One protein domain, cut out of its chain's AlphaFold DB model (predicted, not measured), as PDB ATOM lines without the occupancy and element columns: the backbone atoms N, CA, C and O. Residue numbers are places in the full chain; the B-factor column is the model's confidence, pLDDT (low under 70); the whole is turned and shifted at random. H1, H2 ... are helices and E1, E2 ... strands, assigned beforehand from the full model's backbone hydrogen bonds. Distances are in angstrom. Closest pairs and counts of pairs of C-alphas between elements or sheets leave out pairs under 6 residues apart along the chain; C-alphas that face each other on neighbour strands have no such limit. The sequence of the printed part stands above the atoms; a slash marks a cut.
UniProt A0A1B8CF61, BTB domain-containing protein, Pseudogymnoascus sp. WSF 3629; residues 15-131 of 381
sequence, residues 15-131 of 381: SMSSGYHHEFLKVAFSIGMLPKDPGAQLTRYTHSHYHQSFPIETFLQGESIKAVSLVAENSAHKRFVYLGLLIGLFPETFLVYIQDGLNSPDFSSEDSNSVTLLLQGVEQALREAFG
ATOM      1  N   SER A  15     219.856 203.907 201.362       89.56
ATOM      2  CA  SER A  15     218.944 204.974 201.783       89.56
ATOM      3  C   SER A  15     219.295 206.327 201.154       89.56
ATOM      4  O   SER A  15     220.317 206.930 201.482       89.56
ATOM      5  N   MET A  16     218.404 206.868 200.317       86.38
ATOM      6  CA  MET A  16     218.576 208.197 199.696       86.38
ATOM      7  C   MET A  16     218.274 209.360 200.648       86.38
ATOM      8  O   MET A  16     218.392 210.521 200.272       86.38
ATOM      9  N   SER A  17     217.908 209.082 201.900       82.25
ATOM     10  CA  SER A  17     217.852 210.104 202.953       82.25
ATOM     11  C   SER A  17     219.188 210.305 203.673       82.25
ATOM     12  O   SER A  17     219.348 211.289 204.390       82.25
ATOM     13  N   SER A  18     220.160 209.401 203.495       85.19
ATOM     14  CA  SER A  18     221.433 209.440 204.219       85.19
ATOM     15  C   SER A  18     222.565 210.001 203.360       85.19
ATOM     16  O   SER A  18     222.910 209.448 202.315       85.19
ATOM     17  N   GLY A  19     223.205 211.081 203.819       86.81
ATOM     18  CA  GLY A  19     224.382 211.663 203.160       86.81
ATOM     19  C   GLY A  19     225.524 210.657 202.959       86.81
ATOM     20  O   GLY A  19     226.179 210.677 201.919       86.81
ATOM     21  N   TYR A  20     225.696 209.715 203.892       90.44
ATOM     22  CA  TYR A  20     226.743 208.692 203.819       90.44
ATOM     23  C   TYR A  20     226.520 207.682 202.691       90.44
ATOM     24  O   TYR A  20     227.483 207.293 202.036       90.44
ATOM     25  N   HIS A  21     225.271 207.302 202.402       93.56
ATOM     26  CA  HIS A  21     224.973 206.409 201.276       93.56
ATOM     27  C   HIS A  21     225.229 207.108 199.935       93.56
ATOM     28  O   HIS A  21     225.787 206.505 199.020       93.56
ATOM     29  N   HIS A  22     224.888 208.399 199.825       91.38
ATOM     30  CA  HIS A  22     225.213 209.189 198.634       91.38
ATOM     31  C   HIS A  22     226.718 209.277 198.407       91.38
ATOM     32  O   HIS A  22     227.190 209.145 197.278       91.38
ATOM     33  N   GLU A  23     227.468 209.537 199.477       93.25
ATOM     34  CA  GLU A  23     228.917 209.626 199.404       93.25
ATOM     35  C   GLU A  23     229.530 208.273 199.037       93.25
ATOM     36  O   GLU A  23     230.368 208.223 198.142       93.25
ATOM     37  N   PHE A  24     229.050 207.178 199.635       95.31
ATOM     38  CA  PHE A  24     229.498 205.828 199.306       95.31
ATOM     39  C   PHE A  24     229.351 205.535 197.809       95.31
ATOM     40  O   PHE A  24     230.321 205.140 197.171       95.31
ATOM     41  N   LEU A  25     228.175 205.794 197.224       94.50
ATOM     42  CA  LEU A  25     227.920 205.542 195.802       94.50
ATOM     43  C   LEU A  25     228.815 206.397 194.890       94.50
ATOM     44  O   LEU A  25     229.330 205.907 193.885       94.50
ATOM     45  N   LYS A  26     229.066 207.663 195.250       94.12
ATOM     46  CA  LYS A  26     230.009 208.521 194.511       94.12
ATOM     47  C   LYS A  26     231.436 207.980 194.572       94.12
ATOM     48  O   LYS A  26     232.122 207.951 193.552       94.12
ATOM     49  N   VAL A  27     231.876 207.530 195.748       95.50
ATOM     50  CA  VAL A  27     233.207 206.938 195.907       95.50
ATOM     51  C   VAL A  27     233.295 205.616 195.140       95.50
ATOM     52  O   VAL A  27     234.266 205.419 194.414       95.50
ATOM     53  N   ALA A  28     232.269 204.764 195.202       94.88
ATOM     54  CA  ALA A  28     232.183 203.509 194.453       94.88
ATOM     55  C   ALA A  28     232.331 203.729 192.934       94.88
ATOM     56  O   ALA A  28     233.028 202.973 192.259       94.88
ATOM     57  N   PHE A  29     231.742 204.799 192.390       94.88
ATOM     58  CA  PHE A  29     231.988 205.213 191.006       94.88
ATOM     59  C   PHE A  29     233.433 205.683 190.783       94.88
ATOM     60  O   PHE A  29     234.082 205.239 189.840       94.88
ATOM     61  N   SER A  30     233.969 206.528 191.670       94.06
ATOM     62  CA  SER A  30     235.329 207.074 191.529       94.06
ATOM     63  C   SER A  30     236.436 206.012 191.537       94.06
ATOM     64  O   SER A  30     237.443 206.178 190.855       94.06
ATOM     65  N   ILE A  31     236.237 204.908 192.265       94.38
ATOM     66  CA  ILE A  31     237.179 203.776 192.316       94.38
ATOM     67  C   ILE A  31     236.932 202.759 191.189       94.38
ATOM     68  O   ILE A  31     237.603 201.734 191.120       94.38
ATOM     69  N   GLY A  32     235.956 203.025 190.317       91.44
ATOM     70  CA  GLY A  32     235.637 202.195 189.160       91.44
ATOM     71  C   GLY A  32     234.768 200.971 189.448       91.44
ATOM     72  O   GLY A  32     234.613 200.159 188.542       91.44
ATOM     73  N   MET A  33     234.189 200.829 190.650       92.81
ATOM     74  CA  MET A  33     233.276 199.723 190.991       92.81
ATOM     75  C   MET A  33     231.933 199.874 190.273       92.81
ATOM     76  O   MET A  33     231.426 198.912 189.688       92.81
ATOM     77  N   LEU A  34     231.355 201.082 190.314       92.75
ATOM     78  CA  LEU A  34     230.135 201.384 189.569       92.75
ATOM     79  C   LEU A  34     230.477 201.747 188.118       92.75
ATOM     80  O   LEU A  34     231.390 202.539 187.880       92.75
ATOM     81  N   PRO A  35     229.733 201.217 187.133       88.19
ATOM     82  CA  PRO A  35     230.009 201.471 185.723       88.19
ATOM     83  C   PRO A  35     229.681 202.904 185.285       88.19
ATOM     84  O   PRO A  35     230.257 203.386 184.310       88.19
ATOM     85  N   LYS A  36     228.763 203.586 185.986       87.88
ATOM     86  CA  LYS A  36     228.247 204.915 185.632       87.88
ATOM     87  C   LYS A  36     228.108 205.810 186.857       87.88
ATOM     88  O   LYS A  36     227.943 205.322 187.972       87.88
ATOM     89  N   ASP A  37     228.139 207.118 186.619       89.69
ATOM     90  CA  ASP A  37     227.983 208.130 187.662       89.69
ATOM     91  C   ASP A  37     226.551 208.095 188.241       89.69
ATOM     92  O   ASP A  37     225.584 208.316 187.499       89.69
ATOM     93  N   PRO A  38     226.381 207.849 189.553       87.94
ATOM     94  CA  PRO A  38     225.067 207.835 190.188       87.94
ATOM     95  C   PRO A  38     224.461 209.240 190.372       87.94
ATOM     96  O   PRO A  38     223.290 209.357 190.735       87.94
ATOM     97  N   GLY A  39     225.203 210.329 190.128       83.50
ATOM     98  CA  GLY A  39     224.820 211.706 190.469       83.50
ATOM     99  C   GLY A  39     223.431 212.150 189.993       83.50
ATOM    100  O   GLY A  39     222.683 212.766 190.760       83.50
ATOM    101  N   ALA A  40     223.039 211.799 188.766       79.69
ATOM    102  CA  ALA A  40     221.718 212.141 188.227       79.69
ATOM    103  C   ALA A  40     220.573 211.422 188.968       79.69
ATOM    104  O   ALA A  40     219.519 212.010 189.210       79.69
ATOM    105  N   GLN A  41     220.786 210.164 189.361       78.00
ATOM    106  CA  GLN A  41     219.815 209.367 190.113       78.00
ATOM    107  C   GLN A  41     219.715 209.871 191.553       78.00
ATOM    108  O   GLN A  41     218.616 210.129 192.036       78.00
ATOM    109  N   LEU A  42     220.859 210.125 192.193       80.94
ATOM    110  CA  LEU A  42     220.923 210.693 193.539       80.94
ATOM    111  C   LEU A  42     220.161 212.026 193.616       80.94
ATOM    112  O   LEU A  42     219.338 212.216 194.502       80.94
ATOM    113  N   THR A  43     220.357 212.915 192.638       76.19
ATOM    114  CA  THR A  43     219.651 214.209 192.577       76.19
ATOM    115  C   THR A  43     218.143 214.039 192.373       76.19
ATOM    116  O   THR A  43     217.353 214.820 192.896       76.19
ATOM    117  N   ARG A  44     217.714 213.018 191.627       73.00
ATOM    118  CA  ARG A  44     216.293 212.753 191.376       73.00
ATOM    119  C   ARG A  44     215.566 212.257 192.626       73.00
ATOM    120  O   ARG A  44     214.418 212.636 192.840       73.00
ATOM    121  N   TYR A  45     216.221 211.437 193.445       69.19
ATOM    122  CA  TYR A  45     215.599 210.812 194.613       69.19
ATOM    123  C   TYR A  45     215.642 211.680 195.876       69.19
ATOM    124  O   TYR A  45     214.717 211.594 196.684       69.19
ATOM    125  N   THR A  46     216.615 212.591 196.007       64.25
ATOM    126  CA  THR A  46     216.675 213.563 197.119       64.25
ATOM    127  C   THR A  46     215.511 214.557 197.140       64.25
ATOM    128  O   THR A  46     215.194 215.100 198.193       64.25
ATOM    129  N   HIS A  47     214.853 214.785 195.999       60.50
ATOM    130  CA  HIS A  47     213.706 215.695 195.879       60.50
ATOM    131  C   HIS A  47     212.349 215.002 196.097       60.50
ATOM    132  O   HIS A  47     211.310 215.658 196.030       60.50
ATOM    133  N   SER A  48     212.329 213.687 196.346       57.28
ATOM    134  CA  SER A  48     211.099 212.955 196.657       57.28
ATOM    135  C   SER A  48     210.898 212.875 198.176       57.28
ATOM    136  O   SER A  48     211.812 212.515 198.910       57.28
ATOM    137  N   HIS A  49     209.709 213.221 198.680       52.56
ATOM    138  CA  HIS A  49     209.396 213.290 200.120       52.56
ATOM    139  C   HIS A  49     209.241 211.922 200.824       52.56
ATOM    140  O   HIS A  49     208.568 211.828 201.849       52.56
ATOM    141  N   TYR A  50     209.851 210.856 200.303       55.12
ATOM    142  CA  TYR A  50     209.754 209.511 200.867       55.12
ATOM    143  C   TYR A  50     211.145 208.959 201.190       55.12
ATOM    144  O   TYR A  50     212.068 209.092 200.390       55.12
ATOM    145  N   HIS A  51     211.288 208.308 202.350       59.72
ATOM    146  CA  HIS A  51     212.451 207.475 202.670       59.72
ATOM    147  C   HIS A  51     212.499 206.301 201.686       59.72
ATOM    148  O   HIS A  51     211.868 205.272 201.906       59.72
ATOM    149  N   GLN A  52     213.190 206.490 200.565       80.94
ATOM    150  CA  GLN A  52     213.373 205.463 199.551       80.94
ATOM    151  C   GLN A  52     214.757 204.839 199.721       80.94
ATOM    152  O   GLN A  52     215.781 205.532 199.670       80.94
ATOM    153  N   SER A  53     214.760 203.532 199.952       85.94
ATOM    154  CA  SER A  53     215.946 202.692 199.876       85.94
ATOM    155  C   SER A  53     215.933 201.965 198.534       85.94
ATOM    156  O   SER A  53     214.871 201.567 198.056       85.94
ATOM    157  N   PHE A  54     217.093 201.848 197.894       89.25
ATOM    158  CA  PHE A  54     217.214 201.243 196.567       89.25
ATOM    159  C   PHE A  54     218.285 200.166 196.555       89.25
ATOM    160  O   PHE A  54     219.348 200.389 197.133       89.25
ATOM    161  N   PRO A  55     218.071 199.045 195.854       91.44
ATOM    162  CA  PRO A  55     219.095 198.025 195.718       91.44
ATOM    163  C   PRO A  55     220.160 198.473 194.701       91.44
ATOM    164  O   PRO A  55     219.943 199.417 193.919       91.44
ATOM    165  N   ILE A  56     221.326 197.821 194.721       90.38
ATOM    166  CA  ILE A  56     222.509 198.233 193.949       90.38
ATOM    167  C   ILE A  56     222.244 198.299 192.435       90.38
ATOM    168  O   ILE A  56     222.778 199.179 191.759       90.38
ATOM    169  N   GLU A  57     221.353 197.456 191.906       88.94
ATOM    170  CA  GLU A  57     220.983 197.358 190.487       88.94
ATOM    171  C   GLU A  57     220.444 198.678 189.928       88.94
ATOM    172  O   GLU A  57     220.662 198.997 188.755       88.94
ATOM    173  N   THR A  58     219.805 199.488 190.778       88.50
ATOM    174  CA  THR A  58     219.298 200.823 190.419       88.50
ATOM    175  C   THR A  58     220.416 201.714 189.872       88.50
ATOM    176  O   THR A  58     220.198 202.515 188.957       88.50
ATOM    177  N   PHE A  59     221.630 201.539 190.393       88.38
ATOM    178  CA  PHE A  59     222.806 202.336 190.056       88.38
ATOM    179  C   PHE A  59     223.662 201.706 188.950       88.38
ATOM    180  O   PHE A  59     224.523 202.376 188.383       88.38
ATOM    181  N   LEU A  60     223.398 200.448 188.583       86.12
ATOM    182  CA  LEU A  60     224.137 199.747 187.531       86.12
ATOM    183  C   LEU A  60     223.628 200.057 186.119       86.12
ATOM    184  O   LEU A  60     224.366 199.900 185.150       86.12
ATOM    185  N   GLN A  61     222.379 200.522 185.983       82.56
ATOM    186  CA  GLN A  61     221.770 200.914 184.700       82.56
ATOM    187  C   GLN A  61     221.901 199.840 183.597       82.56
ATOM    188  O   GLN A  61     222.154 200.168 182.433       82.56
ATOM    189  N   GLY A  62     221.745 198.566 183.969       78.69
ATOM    190  CA  GLY A  62     221.815 197.418 183.059       78.69
ATOM    191  C   GLY A  62     223.221 196.869 182.793       78.69
ATOM    192  O   GLY A  62     223.349 195.912 182.035       78.69
ATOM    193  N   GLU A  63     224.264 197.442 183.400       86.75
ATOM    194  CA  GLU A  63     225.624 196.886 183.388       86.75
ATOM    195  C   GLU A  63     225.900 196.049 184.651       86.75
ATOM    196  O   GLU A  63     225.089 196.003 185.573       86.75
ATOM    197  N   SER A  64     227.037 195.356 184.699       86.31
ATOM    198  CA  SER A  64     227.484 194.617 185.885       86.31
ATOM    199  C   SER A  64     228.444 195.450 186.737       86.31
ATOM    200  O   SER A  64     229.132 196.342 186.233       86.31
ATOM    201  N   ILE A  65     228.549 195.115 188.026       88.81
ATOM    202  CA  ILE A  65     229.611 195.641 188.893       88.81
ATOM    203  C   ILE A  65     230.975 195.249 188.327       88.81
ATOM    204  O   ILE A  65     231.158 194.147 187.802       88.81
ATOM    205  N   LYS A  66     231.938 196.167 188.423       87.75
ATOM    206  CA  LYS A  66     233.320 195.932 188.002       87.75
ATOM    207  C   LYS A  66     234.168 195.515 189.196       87.75
ATOM    208  O   LYS A  66     234.024 196.047 190.294       87.75
ATOM    209  N   ALA A  67     235.080 194.575 188.962       84.00
ATOM    210  CA  ALA A  67     236.074 194.198 189.954       84.00
ATOM    211  C   ALA A  67     237.039 195.364 190.209       84.00
ATOM    212  O   ALA A  67     237.571 195.947 189.265       84.00
ATOM    213  N   VAL A  68     237.281 195.661 191.484       86.62
ATOM    214  CA  VAL A  68     238.239 196.676 191.935       86.62
ATOM    215  C   VAL A  68     239.249 196.004 192.849       86.62
ATOM    216  O   VAL A  68     238.863 195.217 193.709       86.62
ATOM    217  N   SER A  69     240.530 196.322 192.661       89.69
ATOM    218  CA  SER A  69     241.587 195.926 193.590       89.69
ATOM    219  C   SER A  69     241.814 197.032 194.609       89.69
ATOM    220  O   SER A  69     242.241 198.133 194.252       89.69
ATOM    221  N   LEU A  70     241.491 196.748 195.869       91.06
ATOM    222  CA  LEU A  70     241.619 197.700 196.962       91.06
ATOM    223  C   LEU A  70     243.066 197.709 197.466       91.06
ATOM    224  O   LEU A  70     243.730 196.684 197.569       91.06
ATOM    225  N   VAL A  71     243.574 198.902 197.767       87.94
ATOM    226  CA  VAL A  71     244.998 199.157 198.038       87.94
ATOM    227  C   VAL A  71     245.089 200.090 199.235       87.94
ATOM    228  O   VAL A  71     244.444 201.142 199.227       87.94
ATOM    229  N   ALA A  72     245.861 199.704 200.253       85.94
ATOM    230  CA  ALA A  72     245.946 200.419 201.524       85.94
ATOM    231  C   ALA A  72     246.542 201.820 201.379       85.94
ATOM    232  O   ALA A  72     246.196 202.706 202.142       85.94
ATOM    233  N   GLU A  73     247.377 202.083 200.386       85.75
ATOM    234  CA  GLU A  73     247.974 203.398 200.156       85.75
ATOM    235  C   GLU A  73     246.998 204.385 199.492       85.75
ATOM    236  O   GLU A  73     247.236 205.593 199.489       85.75
ATOM    237  N   ASN A  74     245.877 203.901 198.942       90.00
ATOM    238  CA  ASN A  74     244.914 204.728 198.222       90.00
ATOM    239  C   ASN A  74     243.812 205.251 199.160       90.00
ATOM    240  O   ASN A  74     242.974 204.498 199.662       90.00
ATOM    241  N   SER A  75     243.768 206.571 199.356       90.69
ATOM    242  CA  SER A  75     242.798 207.229 200.240       90.69
ATOM    243  C   SER A  75     241.338 207.035 199.813       90.69
ATOM    244  O   SER A  75     240.470 206.916 200.678       90.69
ATOM    245  N   ALA A  76     241.047 206.934 198.511       93.19
ATOM    246  CA  ALA A  76     239.697 206.663 198.018       93.19
ATOM    247  C   ALA A  76     239.253 205.231 198.354       93.19
ATOM    248  O   ALA A  76     238.101 205.021 198.729       93.19
ATOM    249  N   HIS A  77     240.173 204.259 198.309       95.06
ATOM    250  CA  HIS A  77     239.899 202.876 198.714       95.06
ATOM    251  C   HIS A  77     239.614 202.781 200.216       95.06
ATOM    252  O   HIS A  77     238.640 202.149 200.621       95.06
ATOM    253  N   LYS A  78     240.402 203.474 201.049       94.56
ATOM    254  CA  LYS A  78     240.124 203.555 202.490       94.56
ATOM    255  C   LYS A  78     238.770 204.203 202.772       94.56
ATOM    256  O   LYS A  78     237.982 203.657 203.541       94.56
ATOM    257  N   ARG A  79     238.469 205.329 202.110       94.62
ATOM    258  CA  ARG A  79     237.190 206.042 202.257       94.62
ATOM    259  C   ARG A  79     236.001 205.171 201.852       94.62
ATOM    260  O   ARG A  79     234.986 205.181 202.544       94.62
ATOM    261  N   PHE A  80     236.136 204.409 200.767       95.81
ATOM    262  CA  PHE A  80     235.133 203.454 200.301       95.81
ATOM    263  C   PHE A  80     234.817 202.398 201.367       95.81
ATOM    264  O   PHE A  80     233.655 202.219 201.728       95.81
ATOM    265  N   VAL A  81     235.850 201.756 201.921       95.62
ATOM    266  CA  VAL A  81     235.686 200.743 202.974       95.62
ATOM    267  C   VAL A  81     235.100 201.344 204.249       95.62
ATOM    268  O   VAL A  81     234.162 200.783 204.812       95.62
ATOM    269  N   TYR A  82     235.593 202.510 204.673       95.12
ATOM    270  CA  TYR A  82     235.068 203.226 205.833       95.12
ATOM    271  C   TYR A  82     233.569 203.504 205.702       95.12
ATOM    272  O   TYR A  82     232.799 203.188 206.604       95.12
ATOM    273  N   LEU A  83     233.148 204.078 204.569       94.75
ATOM    274  CA  LEU A  83     231.744 204.396 204.321       94.75
ATOM    275  C   LEU A  83     230.890 203.130 204.256       94.75
ATOM    276  O   LEU A  83     229.802 203.122 204.820       94.75
ATOM    277  N   GLY A  84     231.384 202.063 203.624       95.06
ATOM    278  CA  GLY A  84     230.663 200.794 203.550       95.06
ATOM    279  C   GLY A  84     230.473 200.121 204.916       95.06
ATOM    280  O   GLY A  84     229.400 199.588 205.182       95.06
ATOM    281  N   LEU A  85     231.462 200.199 205.812       94.12
ATOM    282  CA  LEU A  85     231.313 199.754 207.203       94.12
ATOM    283  C   LEU A  85     230.346 200.657 207.977       94.12
ATOM    284  O   LEU A  85     229.499 200.163 208.712       94.12
ATOM    285  N   LEU A  86     230.439 201.976 207.782       93.00
ATOM    286  CA  LEU A  86     229.600 202.961 208.469       93.00
ATOM    287  C   LEU A  86     228.111 202.805 208.135       93.00
ATOM    288  O   LEU A  86     227.270 202.968 209.015       93.00
ATOM    289  N   ILE A  87     227.782 202.508 206.875       93.31
ATOM    290  CA  ILE A  87     226.392 202.302 206.438       93.31
ATOM    291  C   ILE A  87     225.895 200.869 206.680       93.31
ATOM    292  O   ILE A  87     224.733 200.586 206.411       93.31
ATOM    293  N   GLY A  88     226.750 199.962 207.164       91.88
ATOM    294  CA  GLY A  88     226.398 198.559 207.390       91.88
ATOM    295  C   GLY A  88     226.341 197.700 206.121       91.88
ATOM    296  O   GLY A  88     225.812 196.591 206.163       91.88
ATOM    297  N   LEU A  89     226.889 198.175 204.997       94.25
ATOM    298  CA  LEU A  89     227.048 197.361 203.787       94.25
ATOM    299  C   LEU A  89     228.039 196.221 204.039       94.25
ATOM    300  O   LEU A  89     227.784 195.078 203.667       94.25
ATOM    301  N   PHE A  90     229.171 196.535 204.672       94.06
ATOM    302  CA  PHE A  90     230.183 195.541 205.011       94.06
ATOM    303  C   PHE A  90     229.937 194.968 206.416       94.06
ATOM    304  O   PHE A  90     229.707 195.742 207.346       94.06
ATOM    305  N   PRO A  91     230.009 193.631 206.593       88.06
ATOM    306  CA  PRO A  91     229.865 192.978 207.890       88.06
ATOM    307  C   PRO A  91     230.768 193.569 208.979       88.06
ATOM    308  O   PRO A  91     231.962 193.784 208.767       88.06
ATOM    309  N   GLU A  92     230.232 193.723 210.192       83.25
ATOM    310  CA  GLU A  92     230.998 194.209 211.351       83.25
ATOM    311  C   GLU A  92     232.167 193.286 211.731       83.25
ATOM    312  O   GLU A  92     233.102 193.713 212.406       83.25
ATOM    313  N   THR A  93     232.170 192.032 211.267       84.50
ATOM    314  CA  THR A  93     233.294 191.102 211.456       84.50
ATOM    315  C   THR A  93     234.603 191.654 210.897       84.50
ATOM    316  O   THR A  93     235.664 191.329 211.424       84.50
ATOM    317  N   PHE A  94     234.551 192.545 209.904       88.50
ATOM    318  CA  PHE A  94     235.725 193.241 209.384       88.50
ATOM    319  C   PHE A  94     236.353 194.221 210.382       88.50
ATOM    320  O   PHE A  94     237.547 194.508 210.297       88.50
ATOM    321  N   LEU A  95     235.613 194.678 211.393       85.12
ATOM    322  CA  LEU A  95     236.170 195.538 212.437       85.12
ATOM    323  C   LEU A  95     237.227 194.817 213.285       85.12
ATOM    324  O   LEU A  95     238.034 195.480 213.922       85.12
ATOM    325  N   VAL A  96     237.306 193.477 213.252       81.44
ATOM    326  CA  VAL A  96     238.367 192.718 213.948       81.44
ATOM    327  C   VAL A  96     239.769 193.040 213.427       81.44
ATOM    328  O   VAL A  96     240.768 192.858 214.137       81.44
ATOM    329  N   TYR A  97     239.861 193.510 212.180       81.06
ATOM    330  CA  TYR A  97     241.130 193.874 211.573       81.06
ATOM    331  C   TYR A  97     241.703 195.151 212.181       81.06
ATOM    332  O   TYR A  97     242.917 195.217 212.320       81.06
ATOM    333  N   ILE A  98     240.864 196.068 212.662       84.19
ATOM    334  CA  ILE A  98     241.251 197.407 213.115       84.19
ATOM    335  C   ILE A  98     241.071 197.582 214.633       84.19
ATOM    336  O   ILE A  98     240.197 196.974 215.248       84.19
ATOM    337  N   GLN A  99     241.932 198.371 215.271       75.25
ATOM    338  CA  GLN A  99     241.959 198.570 216.720       75.25
ATOM    339  C   GLN A  99     241.072 199.734 217.183       75.25
ATOM    340  O   GLN A  99     240.397 199.625 218.210       75.25
ATOM    341  N   ASP A 100     241.079 200.842 216.451       74.00
ATOM    342  CA  ASP A 100     240.351 202.070 216.754       74.00
ATOM    343  C   ASP A 100     238.978 202.136 216.073       74.00
ATOM    344  O   ASP A 100     238.219 203.074 216.322       74.00
ATOM    345  N   GLY A 101     238.610 201.144 215.261       82.69
ATOM    346  CA  GLY A 101     237.299 201.084 214.611       82.69
ATOM    347  C   GLY A 101     237.089 202.230 213.613       82.69
ATOM    348  O   GLY A 101     237.996 202.619 212.886       82.69
ATOM    349  N   LEU A 102     235.882 202.802 213.573       84.25
ATOM    350  CA  LEU A 102     235.511 203.867 212.622       84.25
ATOM    351  C   LEU A 102     235.781 205.293 213.144       84.25
ATOM    352  O   LEU A 102     235.124 206.250 212.729       84.25
ATOM    353  N   ASN A 103     236.748 205.452 214.050       79.31
ATOM    354  CA  ASN A 103     237.082 206.754 214.635       79.31
ATOM    355  C   ASN A 103     237.823 207.694 213.667       79.31
ATOM    356  O   ASN A 103     237.775 208.908 213.862       79.31
ATOM    357  N   SER A 104     238.489 207.159 212.636       76.62
ATOM    358  CA  SER A 104     239.120 207.954 211.577       76.62
ATOM    359  C   SER A 104     238.573 207.565 210.195       76.62
ATOM    360  O   SER A 104     238.547 206.371 209.887       76.62
ATOM    361  N   PRO A 105     238.167 208.530 209.342       75.19
ATOM    362  CA  PRO A 105     237.554 208.271 208.033       75.19
ATOM    363  C   PRO A 105     238.470 207.596 207.000       75.19
ATOM    364  O   PRO A 105     237.998 207.202 205.932       75.19
ATOM    365  N   ASP A 106     239.761 207.476 207.297       77.06
ATOM    366  CA  ASP A 106     240.803 206.915 206.437       77.06
ATOM    367  C   ASP A 106     241.692 205.895 207.170       77.06
ATOM    368  O   ASP A 106     242.792 205.592 206.705       77.06
ATOM    369  N   PHE A 107     241.259 205.396 208.331       85.94
ATOM    370  CA  PHE A 107     242.044 204.472 209.155       85.94
ATOM    371  C   PHE A 107     243.467 204.985 209.468       85.94
ATOM    372  O   PHE A 107     244.394 204.196 209.614       85.94
ATOM    373  N   SER A 108     243.678 206.306 209.555       77.75
ATOM    374  CA  SER A 108     245.001 206.902 209.811       77.75
ATOM    375  C   SER A 108     245.628 206.516 211.152       77.75
ATOM    376  O   SER A 108     246.816 206.756 211.357       77.75
ATOM    377  N   SER A 109     244.826 206.013 212.090       77.25
ATOM    378  CA  SER A 109     245.284 205.552 213.401       77.25
ATOM    379  C   SER A 109     245.624 204.058 213.432       77.25
ATOM    380  O   SER A 109     246.173 203.588 214.422       77.25
ATOM    381  N   GLU A 110     245.333 203.327 212.355       82.62
ATOM    382  CA  GLU A 110     245.585 201.893 212.235       82.62
ATOM    383  C   GLU A 110     246.968 201.612 211.647       82.62
ATOM    384  O   GLU A 110     247.494 202.384 210.839       82.62
ATOM    385  N   ASP A 111     247.553 200.468 212.004       82.94
ATOM    386  CA  ASP A 111     248.780 200.006 211.364       82.94
ATOM    387  C   ASP A 111     248.524 199.570 209.907       82.94
ATOM    388  O   ASP A 111     247.439 199.112 209.534       82.94
ATOM    389  N   SER A 112     249.549 199.710 209.060       77.94
ATOM    390  CA  SER A 112     249.431 199.461 207.616       77.94
ATOM    391  C   SER A 112     249.004 198.026 207.285       77.94
ATOM    392  O   SER A 112     248.288 197.809 206.302       77.94
ATOM    393  N   ASN A 113     249.405 197.045 208.098       79.94
ATOM    394  CA  ASN A 113     249.066 195.642 207.873       79.94
ATOM    395  C   ASN A 113     247.585 195.395 208.177       79.94
ATOM    396  O   ASN A 113     246.892 194.771 207.373       79.94
ATOM    397  N   SER A 114     247.067 195.948 209.273       84.69
ATOM    398  CA  SER A 114     245.645 195.893 209.627       84.69
ATOM    399  C   SER A 114     244.752 196.502 208.543       84.69
ATOM    400  O   SER A 114     243.772 195.872 208.138       84.69
ATOM    401  N   VAL A 115     245.111 197.677 208.007       88.44
ATOM    402  CA  VAL A 115     244.364 198.312 206.903       88.44
ATOM    403  C   VAL A 115     244.425 197.463 205.633       88.44
ATOM    404  O   VAL A 115     243.409 197.288 204.962       88.44
ATOM    405  N   THR A 116     245.588 196.894 205.316       86.81
ATOM    406  CA  THR A 116     245.757 196.019 204.146       86.81
ATOM    407  C   THR A 116     244.859 194.789 204.238       86.81
ATOM    408  O   THR A 116     244.117 194.504 203.299       86.81
ATOM    409  N   LEU A 117     244.858 194.101 205.382       86.69
ATOM    410  CA  LEU A 117     244.020 192.922 205.606       86.69
ATOM    411  C   LEU A 117     242.523 193.256 205.569       86.69
ATOM    412  O   LEU A 117     241.739 192.488 205.012       86.69
ATOM    413  N   LEU A 118     242.129 194.408 206.122       91.88
ATOM    414  CA  LEU A 118     240.754 194.898 206.053       91.88
ATOM    415  C   LEU A 118     240.303 195.086 204.597       91.88
ATOM    416  O   LEU A 118     239.264 194.558 204.200       91.88
ATOM    417  N   LEU A 119     241.078 195.830 203.804       92.75
ATOM    418  CA  LEU A 119     240.743 196.126 202.408       92.75
ATOM    419  C   LEU A 119     240.706 194.854 201.557       92.75
ATOM    420  O   LEU A 119     239.779 194.682 200.773       92.75
ATOM    421  N   GLN A 120     241.661 193.945 201.754       89.62
ATOM    422  CA  GLN A 120     241.673 192.640 201.095       89.62
ATOM    423  C   GLN A 120     240.435 191.808 201.457       89.62
ATOM    424  O   GLN A 120     239.802 191.225 200.577       89.62
ATOM    425  N   GLY A 121     240.050 191.777 202.736       89.06
ATOM    426  CA  GLY A 121     238.858 191.064 203.192       89.06
ATOM    427  C   GLY A 121     237.572 191.609 202.565       89.06
ATOM    428  O   GLY A 121     236.728 190.835 202.114       89.06
ATOM    429  N   VAL A 122     237.448 192.936 202.478       92.50
ATOM    430  CA  VAL A 122     236.311 193.597 201.822       92.50
ATOM    431  C   VAL A 122     236.295 193.332 200.318       92.50
ATOM    432  O   VAL A 122     235.239 193.031 199.766       92.50
ATOM    433  N   GLU A 123     237.451 193.396 199.651       91.75
ATOM    434  CA  GLU A 123     237.574 193.048 198.233       91.75
ATOM    435  C   GLU A 123     237.101 191.612 197.972       91.75
ATOM    436  O   GLU A 123     236.309 191.381 197.058       91.75
ATOM    437  N   GLN A 124     237.531 190.659 198.799       87.94
ATOM    438  CA  GLN A 124     237.129 189.262 198.670       87.94
ATOM    439  C   GLN A 124     235.616 189.084 198.867       87.94
ATOM    440  O   GLN A 124     234.967 188.428 198.053       87.94
ATOM    441  N   ALA A 125     235.032 189.724 199.882       89.94
ATOM    442  CA  ALA A 125     233.592 189.651 200.123       89.94
ATOM    443  C   ALA A 125     232.765 190.289 198.992       89.94
ATOM    444  O   ALA A 125     231.710 189.768 198.637       89.94
ATOM    445  N   LEU A 126     233.253 191.373 198.376       91.25
ATOM    446  CA  LEU A 126     232.641 191.956 197.176       91.25
ATOM    447  C   LEU A 126     232.699 190.993 195.988       91.25
ATOM    448  O   LEU A 126     231.710 190.842 195.269       91.25
ATOM    449  N   ARG A 127     233.842 190.329 195.776       88.94
ATOM    450  CA  ARG A 127     233.986 189.349 194.691       88.94
ATOM    451  C   ARG A 127     233.026 188.179 194.868       88.94
ATOM    452  O   ARG A 127     232.359 187.807 193.908       88.94
ATOM    453  N   GLU A 128     232.907 187.659 196.085       89.56
ATOM    454  CA  GLU A 128     231.971 186.584 196.424       89.56
ATOM    455  C   GLU A 128     230.510 187.012 196.246       89.56
ATOM    456  O   GLU A 128     229.739 186.292 195.613       89.56
ATOM    457  N   ALA A 129     230.137 188.201 196.729       90.19
ATOM    458  CA  ALA A 129     228.768 188.712 196.642       90.19
ATOM    459  C   ALA A 129     228.270 188.888 195.197       90.19
ATOM    460  O   ALA A 129     227.084 188.697 194.928       90.19
ATOM    461  N   PHE A 130     229.169 189.227 194.267       89.50
ATOM    462  CA  PHE A 130     228.829 189.516 192.870       89.50
ATOM    463  C   PHE A 130     229.370 188.491 191.862       89.50
ATOM    464  O   PHE A 130     229.317 188.735 190.657       89.50
ATOM    465  N   GLY A 131     229.892 187.350 192.327       87.12
ATOM    466  CA  GLY A 131     230.420 186.290 191.460       87.12
ATOM    467  C   GLY A 131     231.580 186.738 190.561       87.12
ATOM    468  O   GLY A 131     231.714 186.263 189.433       87.12
TER     469      GLY A 131
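This is residues 15 to 131 of the 381 residues of the protein "BTB domain-containing protein" of Pseudogymnoascus sp. WSF 3629 (UniProt A0A1B8CF61). Helices H1 and H4 pack together in the middle of the domain; beyond H1, at one end of the longest axis, lie H2, the short strand E1 and the small helix H3, and beyond H4, at the other end, lies a helical hairpin of H5 and H6, in which the long H6 crosses H4. The unnamed stretch of residues 61 to 74 runs from the end with H3 back to H4. The printed part has 117 residues, with six named helices and one named strand in the order H1, H2, E1, H3, H4, H5, H6, and its class is mostly helix. It is compact, with a radius of gyration of the C-alphas of 14.4 A and spans of 42 by 28 by 22 A.

The longest helix is H6, residues 112 to 129. With its residues 114 to 122 it touches H5, residues 92 to 97, in a hairpin; the closest C-alphas, of Tyr 97 and Ser 114, are 5.3 A apart, and the two run opposite ways at a shallow tilt of 33 degrees, only just short of steep. With residues 119 to 122 H6 touches residues 77 to 81 of H4, residues 75 to 86, at a steep tilt of 66 degrees, the same way; the closest C-alphas, of Val 81 and Leu 119, are 6.9 A apart. H4 touches H1, residues 19 to 30, closest at the C-alphas of Phe 24 and Leu 83, 5.7 A apart; they run opposite ways at 38 degrees, only just a steep tilt. H2, residues 39 to 46, is close to H1 but not clearly touching, with the C-alphas of His 22 and Leu 42 6.8 A apart. E1, residues 53 to 55, pairs with no named strand and meets H3, residues 57 to 60, only through their link. H3 is close to H2 but not clearly touching, with the C-alphas of Gln 41 and Phe 59 7.6 A apart. H1 and H6 are apart. In H1, H2, H4 and H6 every O i to N i+4 pair is within hydrogen-bond range; in H5 0 of 2 are, beside 3 of 3 O i to N i+3 pairs, and H3 is too short for an O i to N i+4 pair.

H6 spans 25.7 A from C-alpha 112 at (249.431, 199.461, 207.616) to C-alpha 129 at (228.768, 188.712, 196.642). H1 spans 16.6 A and begins at C-alpha 19, (224.382, 211.663, 203.160). H4 spans 16.1 A, H2 10.7 A and H5 10.1 A; E1 spans 7.0 A and H3 4.9 A.

The two C-alphas farthest apart, of His 49 and Asn 113, are 44.1 A apart. The printed part has no cut. The links from H3 to H4 and from H5 to H6 are long, with 14 residues each. The mean pLDDT of the printed part is 86.0; residues 45 to 51, of which 45 and 46 belong to H2, are under 70.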